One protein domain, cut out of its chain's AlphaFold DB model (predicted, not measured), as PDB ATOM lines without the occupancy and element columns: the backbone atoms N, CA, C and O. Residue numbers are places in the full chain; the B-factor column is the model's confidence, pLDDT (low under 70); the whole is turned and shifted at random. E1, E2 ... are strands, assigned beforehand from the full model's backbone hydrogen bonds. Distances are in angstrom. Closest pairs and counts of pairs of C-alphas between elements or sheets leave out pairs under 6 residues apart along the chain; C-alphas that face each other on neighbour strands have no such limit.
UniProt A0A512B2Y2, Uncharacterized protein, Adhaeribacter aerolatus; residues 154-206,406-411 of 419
ATOM      1  N   LEU A 154      89.298  50.386  76.429       86.38
ATOM      2  CA  LEU A 154      89.847  51.495  77.197       86.38
ATOM      3  C   LEU A 154      89.860  52.745  76.319       86.38
ATOM      4  O   LEU A 154      90.382  52.692  75.206       86.38
ATOM      5  N   CYS A 155      89.308  53.852  76.816       86.75
ATOM      6  CA  CYS A 155      89.496  55.164  76.201       86.75
ATOM      7  C   CYS A 155      90.934  55.620  76.475       86.75
ATOM      8  O   CYS A 155      91.309  55.814  77.629       86.75
ATOM      9  N   ILE A 156      91.745  55.729  75.425       87.00
ATOM     10  CA  ILE A 156      93.172  56.069  75.522       87.00
ATOM     11  C   ILE A 156      93.467  57.520  75.125       87.00
ATOM     12  O   ILE A 156      94.532  58.032  75.456       87.00
ATOM     13  N   ALA A 157      92.544  58.175  74.420       85.31
ATOM     14  CA  ALA A 157      92.595  59.602  74.116       85.31
ATOM     15  C   ALA A 157      91.190  60.126  73.796       85.31
ATOM     16  O   ALA A 157      90.336  59.380  73.318       85.31
ATOM     17  N   VAL A 158      90.961  61.418  74.027       83.31
ATOM     18  CA  VAL A 158      89.690  62.102  73.721       83.31
ATOM     19  C   VAL A 158      89.627  62.654  72.295       83.31
ATOM     20  O   VAL A 158      88.585  63.136  71.883       83.31
ATOM     21  N   SER A 159      90.726  62.586  71.543       81.69
ATOM     22  CA  SER A 159      90.808  62.940  70.124       81.69
ATOM     23  C   SER A 159      91.950  62.168  69.458       81.69
ATOM     24  O   SER A 159      92.727  61.474  70.124       81.69
ATOM     25  N   THR A 160      92.066  62.271  68.132       82.12
ATOM     26  CA  THR A 160      93.218  61.721  67.392       82.12
ATOM     27  C   THR A 160      94.484  62.565  67.540       82.12
ATOM     28  O   THR A 160      95.572  62.117  67.181       82.12
ATOM     29  N   GLU A 161      94.352  63.801  68.020       81.75
ATOM     30  CA  GLU A 161      95.456  64.746  68.117       81.75
ATOM     31  C   GLU A 161      96.432  64.325  69.225       81.75
ATOM     32  O   GLU A 161      96.042  64.045  70.355       81.75
ATOM     33  N   GLY A 162      97.722  64.235  68.891       71.69
ATOM     34  CA  GLY A 162      98.765  63.842  69.844       71.69
ATOM     35  C   GLY A 162      98.811  62.348  70.192       71.69
ATOM     36  O   GLY A 162      99.632  61.953  71.024       71.69
ATOM     37  N   PHE A 163      97.990  61.499  69.559       83.69
ATOM     38  CA  PHE A 163      98.096  60.050  69.733       83.69
ATOM     39  C   PHE A 163      99.406  59.521  69.131       83.69
ATOM     40  O   PHE A 163      99.682  59.700  67.947       83.69
ATOM     41  N   ASN A 164     100.195  58.813  69.945       84.19
ATOM     42  CA  ASN A 164     101.463  58.220  69.533       84.19
ATOM     43  C   ASN A 164     101.397  56.691  69.569       84.19
ATOM     44  O   ASN A 164     101.017  56.082  70.574       84.19
ATOM     45  N   VAL A 165     101.847  56.053  68.488       87.56
ATOM     46  CA  VAL A 165     101.945  54.592  68.413       87.56
ATOM     47  C   VAL A 165     103.087  54.110  69.304       87.56
ATOM     48  O   VAL A 165     104.256  54.209  68.942       87.56
ATOM     49  N   PHE A 166     102.759  53.531  70.456       89.12
ATOM     50  CA  PHE A 166     103.775  53.005  71.374       89.12
ATOM     51  C   PHE A 166     104.226  51.574  71.031       89.12
ATOM     52  O   PHE A 166     105.334  51.172  71.385       89.12
ATOM     53  N   ASN A 167     103.388  50.770  70.358       92.19
ATOM     54  CA  ASN A 167     103.746  49.405  69.962       92.19
ATOM     55  C   ASN A 167     102.960  48.927  68.727       92.19
ATOM     56  O   ASN A 167     101.776  48.600  68.809       92.19
ATOM     57  N   LYS A 168     103.666  48.789  67.598       91.56
ATOM     58  CA  LYS A 168     103.125  48.370  66.287       91.56
ATOM     59  C   LYS A 168     102.611  46.921  66.228       91.56
ATOM     60  O   LYS A 168     102.063  46.494  65.218       91.56
ATOM     61  N   ARG A 169     102.775  46.142  67.301       93.81
ATOM     62  CA  ARG A 169     102.296  44.749  67.390       93.81
ATOM     63  C   ARG A 169     100.875  44.632  67.938       93.81
ATOM     64  O   ARG A 169     100.326  43.536  67.994       93.81
ATOM     65  N   LEU A 170     100.303  45.735  68.404       93.38
ATOM     66  CA  LEU A 170      98.968  45.765  68.988       93.38
ATOM     67  C   LEU A 170      97.913  46.055  67.928       93.38
ATOM     68  O   LEU A 170      98.216  46.640  66.885       93.38
ATOM     69  N   LYS A 171      96.662  45.688  68.215       91.12
ATOM     70  CA  LYS A 171      95.527  46.163  67.416       91.12
ATOM     71  C   LYS A 171      95.497  47.689  67.414       91.12
ATOM     72  O   LYS A 171      95.784  48.325  68.434       91.12
ATOM     73  N   ARG A 172      95.141  48.255  66.262       89.75
ATOM     74  CA  ARG A 172      94.940  49.697  66.107       89.75
ATOM     75  C   ARG A 172      93.749  50.140  66.971       89.75
ATOM     76  O   ARG A 172      92.762  49.400  67.024       89.75
ATOM     77  N   PRO A 173      93.827  51.293  67.655       89.94
ATOM     78  CA  PRO A 173      92.669  51.853  68.331       89.94
ATOM     79  C   PRO A 173      91.605  52.238  67.303       89.94
ATOM     80  O   PRO A 173      91.915  52.540  66.151       89.94
ATOM     81  N   ILE A 174      90.351  52.225  67.734       87.94
ATOM     82  CA  ILE A 174      89.212  52.655  66.932       87.94
ATOM     83  C   ILE A 174      88.883  54.091  67.330       87.94
ATOM     84  O   ILE A 174      88.688  54.391  68.510       87.94
ATOM     85  N   HIS A 175      88.817  54.962  66.333       87.56
ATOM     86  CA  HIS A 175      88.328  56.324  66.439       87.56
ATOM     87  C   HIS A 175      86.807  56.321  66.412       87.56
ATOM     88  O   HIS A 175      86.168  56.141  65.375       87.56
ATOM     89  N   PHE A 176      86.228  56.472  67.591       86.19
ATOM     90  CA  PHE A 176      84.799  56.569  67.773       86.19
ATOM     91  C   PHE A 176      84.361  58.024  67.648       86.19
ATOM     92  O   PHE A 176      84.909  58.888  68.323       86.19
ATOM     93  N   ILE A 177      83.370  58.275  66.793       85.25
ATOM     94  CA  ILE A 177      82.774  59.598  66.578       85.25
ATOM     95  C   ILE A 177      81.271  59.484  66.845       85.25
ATOM     96  O   ILE A 177      80.606  58.572  66.336       85.25
ATOM     97  N   GLU A 178      80.727  60.370  67.669       82.75
ATOM     98  CA  GLU A 178      79.293  60.413  67.945       82.75
ATOM     99  C   GLU A 178      78.524  60.812  66.677       82.75
ATOM    100  O   GLU A 178      79.008  61.590  65.854       82.75
ATOM    101  N   ARG A 179      77.333  60.245  66.461       79.00
ATOM    102  CA  ARG A 179      76.588  60.429  65.196       79.00
ATOM    103  C   ARG A 179      76.198  61.878  64.900       79.00
ATOM    104  O   ARG A 179      76.041  62.228  63.735       79.00
ATOM    105  N   ASP A 180      75.987  62.672  65.934       78.62
ATOM    106  CA  ASP A 180      75.706  64.109  65.878       78.62
ATOM    107  C   ASP A 180      76.985  64.966  65.892       78.62
ATOM    108  O   ASP A 180      76.902  66.188  65.781       78.62
ATOM    109  N   GLY A 181      78.160  64.335  65.978       73.56
ATOM    110  CA  GLY A 181      79.462  64.992  65.990       73.56
ATOM    111  C   GLY A 181      79.809  65.672  67.314       73.56
ATOM    112  O   GLY A 181      80.779  66.426  67.344       73.56
ATOM    113  N   THR A 182      79.051  65.443  68.394       77.94
ATOM    114  CA  THR A 182      79.261  66.159  69.667       77.94
ATOM    115  C   THR A 182      80.404  65.620  70.517       77.94
ATOM    116  O   THR A 182      80.858  66.311  71.429       77.94
ATOM    117  N   GLY A 183      80.907  64.426  70.208       80.50
ATOM    118  CA  GLY A 183      82.016  63.820  70.927       80.50
ATOM    119  C   GLY A 183      82.801  62.832  70.078       80.50
ATOM    120  O   GLY A 183      82.278  62.206  69.155       80.50
ATOM    121  N   GLU A 184      84.074  62.671  70.418       87.56
ATOM    122  CA  GLU A 184      84.937  61.648  69.848       87.56
ATOM    123  C   GLU A 184      85.827  61.017  70.924       87.56
ATOM    124  O   GLU A 184      85.927  61.504  72.050       87.56
ATOM    125  N   GLY A 185      86.451  59.895  70.585       87.81
ATOM    126  CA  GLY A 185      87.448  59.263  71.435       87.81
ATOM    127  C   GLY A 185      88.170  58.125  70.731       87.81
ATOM    128  O   GLY A 185      87.647  57.499  69.805       87.81
ATOM    129  N   LEU A 186      89.388  57.847  71.178       88.50
ATOM    130  CA  LEU A 186      90.177  56.701  70.755       88.50
ATOM    131  C   LEU A 186      90.046  55.583  71.772       88.50
ATOM    132  O   LEU A 186      90.383  55.752  72.943       88.50
ATOM    133  N   PHE A 187      89.611  54.419  71.303       87.81
ATOM    134  CA  PHE A 187      89.383  53.261  72.151       87.81
ATOM    135  C   PHE A 187      90.233  52.082  71.703       87.81
ATOM    136  O   PHE A 187      90.275  51.749  70.518       87.81
ATOM    137  N   GLN A 188      90.880  51.413  72.654       89.06
ATOM    138  CA  GLN A 188      91.707  50.243  72.381       89.06
ATOM    139  C   GLN A 188      91.213  49.019  73.150       89.06
ATOM    140  O   GLN A 188      90.852  49.097  74.323       89.06
ATOM    141  N   GLU A 189      91.188  47.878  72.463       89.38
ATOM    142  CA  GLU A 189      90.777  46.593  73.030       89.38
ATOM    143  C   GLU A 189      91.815  46.112  74.047       89.38
ATOM    144  O   GLU A 189      92.979  45.886  73.703       89.38
ATOM    145  N   GLY A 190      91.377  45.965  75.294       88.44
ATOM    146  CA  GLY A 190      92.142  45.387  76.390       88.44
ATOM    147  C   GLY A 190      91.701  43.959  76.680       88.44
ATOM    148  O   GLY A 190      90.564  43.572  76.405       88.44
ATOM    149  N   ASP A 191      92.609  43.184  77.248       88.38
ATOM    150  CA  ASP A 191      92.367  41.831  77.722       88.38
ATOM    151  C   ASP A 191      93.083  41.607  79.063       88.38
ATOM    152  O   ASP A 191      93.942  42.395  79.479       88.38
ATOM    153  N   GLU A 192      92.701  40.549  79.767       89.00
ATOM    154  CA  GLU A 192      93.266  40.186  81.058       89.00
ATOM    155  C   GLU A 192      93.730  38.732  81.073       89.00
ATOM    156  O   GLU A 192      93.053  37.824  80.601       89.00
ATOM    157  N   LEU A 193      94.901  38.502  81.656       89.19
ATOM    158  CA  LEU A 193      95.452  37.170  81.852       89.19
ATOM    159  C   LEU A 193      95.887  36.990  83.304       89.19
ATOM    160  O   LEU A 193      96.281  37.938  83.989       89.19
ATOM    161  N   LYS A 194      95.817  35.752  83.792       92.25
ATOM    162  CA  LYS A 194      96.256  35.388  85.140       92.25
ATOM    163  C   LYS A 194      97.509  34.524  85.048       92.25
ATOM    164  O   LYS A 194      97.457  33.432  84.489       92.25
ATOM    165  N   ILE A 195      98.618  34.996  85.620       92.00
ATOM    166  CA  ILE A 195      99.863  34.222  85.763       92.00
ATOM    167  C   ILE A 195     100.062  33.931  87.246       92.00
ATOM    168  O   ILE A 195     100.378  34.822  88.038       92.00
ATOM    169  N   GLY A 196      99.830  32.677  87.636       91.88
ATOM    170  CA  GLY A 196      99.800  32.284  89.042       91.88
ATOM    171  C   GLY A 196      98.716  33.055  89.797       91.88
ATOM    172  O   GLY A 196      97.528  32.908  89.517       91.88
ATOM    173  N   GLN A 197      99.121  33.892  90.752       91.44
ATOM    174  CA  GLN A 197      98.206  34.751  91.514       91.44
ATOM    175  C   GLN A 197      98.095  36.175  90.948       91.44
ATOM    176  O   GLN A 197      97.192  36.912  91.339       91.44
ATOM    177  N   LYS A 198      98.969  36.567  90.014       92.88
ATOM    178  CA  LYS A 198      98.999  37.922  89.462       92.88
ATOM    179  C   LYS A 198      98.014  38.049  88.303       92.88
ATOM    180  O   LYS A 198      98.091  37.294  87.333       92.88
ATOM    181  N   LYS A 199      97.126  39.040  88.388       91.19
ATOM    182  CA  LYS A 199      96.324  39.510  87.257       91.19
ATOM    183  C   LYS A 199      97.147  40.520  86.455       91.19
ATOM    184  O   LYS A 199      97.754  41.415  87.041       91.19
ATOM    185  N   ILE A 200      97.198  40.351  85.141       90.50
ATOM    186  CA  ILE A 200      97.889  41.247  84.215       90.50
ATOM    187  C   ILE A 200      96.875  41.698  83.175       90.50
ATOM    188  O   ILE A 200      96.223  40.872  82.542       90.50
ATOM    189  N   GLU A 201      96.759  43.007  83.007       89.56
ATOM    190  CA  GLU A 201      95.937  43.627  81.973       89.56
ATOM    191  C   GLU A 201      96.857  44.125  80.862       89.56
ATOM    192  O   GLU A 201      97.962  44.611  81.119       89.56
ATOM    193  N   TYR A 202      96.443  43.928  79.617       90.38
ATOM    194  CA  TYR A 202      97.261  44.221  78.449       90.38
ATOM    195  C   TYR A 202      96.376  44.575  77.258       90.38
ATOM    196  O   TYR A 202      95.218  44.173  77.179       90.38
ATOM    197  N   PHE A 203      96.911  45.330  76.302       91.88
ATOM    198  CA  PHE A 203      96.201  45.576  75.053       91.88
ATOM    199  C   PHE A 203      96.273  44.363  74.134       91.88
ATOM    200  O   PHE A 203      97.314  43.712  74.013       91.88
ATOM    201  N   SER A 204      95.169  44.104  73.440       91.69
ATOM    202  CA  SER A 204      95.049  42.985  72.516       91.69
ATOM    203  C   SER A 204      96.118  43.047  71.413       91.69
ATOM    204  O   SER A 204      96.194  44.044  70.679       91.69
ATOM    205  N   PRO A 205      96.919  41.983  71.231       93.56
ATOM    206  CA  PRO A 205      97.860  41.903  70.126       93.56
ATOM    207  C   PRO A 205      97.124  41.791  68.787       93.56
ATOM    208  O   PRO A 205      96.024  41.239  68.689       93.56
ATOM    209  N   ASN A 206      97.762  42.290  67.731       93.44
ATOM    210  CA  ASN A 206      97.399  41.979  66.357       93.44
ATOM    211  C   ASN A 206      98.302  40.830  65.887       93.44
ATOM    212  O   ASN A 206      99.522  40.985  65.841       93.44
ATOM    213  N   PHE A 406      79.227  55.858  66.891       73.38
ATOM    214  CA  PHE A 406      78.532  55.295  68.049       73.38
ATOM    215  C   PHE A 406      77.413  56.195  68.570       73.38
ATOM    216  O   PHE A 406      77.272  57.348  68.166       73.38
ATOM    217  N   ASN A 407      76.584  55.618  69.437       74.19
ATOM    218  CA  ASN A 407      75.626  56.333  70.265       74.19
ATOM    219  C   ASN A 407      76.080  56.163  71.715       74.19
ATOM    220  O   ASN A 407      76.194  55.032  72.188       74.19
ATOM    221  N   SER A 408      76.349  57.269  72.405       69.25
ATOM    222  CA  SER A 408      76.839  57.286  73.789       69.25
ATOM    223  C   SER A 408      75.951  56.489  74.757       69.25
ATOM    224  O   SER A 408      76.455  55.905  75.712       69.25
ATOM    225  N   LYS A 409      74.651  56.356  74.456       74.50
ATOM    226  CA  LYS A 409      73.687  55.553  75.234       74.50
ATOM    227  C   LYS A 409      73.943  54.042  75.203       74.50
ATOM    228  O   LYS A 409      73.437  53.337  76.071       74.50
ATOM    229  N   ASP A 410      74.698  53.551  74.221       70.94
ATOM    230  CA  ASP A 410      75.010  52.125  74.063       70.94
ATOM    231  C   ASP A 410      76.261  51.707  74.864       70.94
ATOM    232  O   ASP A 410      76.643  50.535  74.857       70.94
ATOM    233  N   PHE A 411      76.912  52.653  75.556       67.56
ATOM    234  CA  PHE A 411      78.150  52.434  76.300       67.56
ATOM    235  C   PHE A 411      77.952  52.702  77.791       67.56
ATOM    236  O   PHE A 411      77.270  53.637  78.199       67.56
TER     237      PHE A 411
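This is residues 154 to 206 and 406 to 411 of the 419 residues of an uncharacterized protein of Adhaeribacter aerolatus (UniProt A0A512B2Y2). What does one see first? One long strand, E3, is the spine of a thin, strongly twisted sheet: its first part lies between E1 and E2, and its last part makes a hairpin with E4, whose tip, residues 194 to 199, sticks out. A long loop, residues 158 to 173, joins E1 to E2. What is it built of? The printed part has 59 residues with no named helix and four named strands, E1, E2, E3 and E4 along the chain, in a branched antiparallel sheet; the class is all strand, though under half of the residues are in named strands. The whole is loose, with a radius of gyration of the C-alphas of 14.0 A, and elongated, spanning 46 by 26 by 16 A.

Where is the longest strand? E3, residues 184 to 195, runs 35.0 A from C-alpha 184 at (84.937, 61.648, 69.848) to C-alpha 195 at (99.863, 34.222, 85.763). Where are the others? E4, residues 198 to 203, is 16.6 A long, and E2, residues 174 to 178, 12.6 A. E1, residues 154 to 157, is 9.1 A long.

What is beside E3? E1 is on one side, antiparallel at 137 degrees, with N 156 and O 186 2.8 A apart; E2 is on the other side, antiparallel at 135 degrees, with N 176 and O 185 2.8 A apart. How does E4 join? E3 and E4 form a hairpin at 147 degrees, with N 193 and O 200 2.9 A apart; E2, E3 and E4 are a meander, each strand the antiparallel neighbour of the one before. Which stay apart? E1 is apart from E2 and E4, and E2 from E4.

How large is it? The two farthest C-alphas, of Asp 180 and Gly 196, are 46.2 A apart. Where is it cut? Residues 207 to 405 are not printed; C-alphas 206 and 406 are 23.2 A apart. Which link is long, and where is confidence low? E1 to E2 is a long link of 16 residues; residues 408 and 411 have pLDDT under 70.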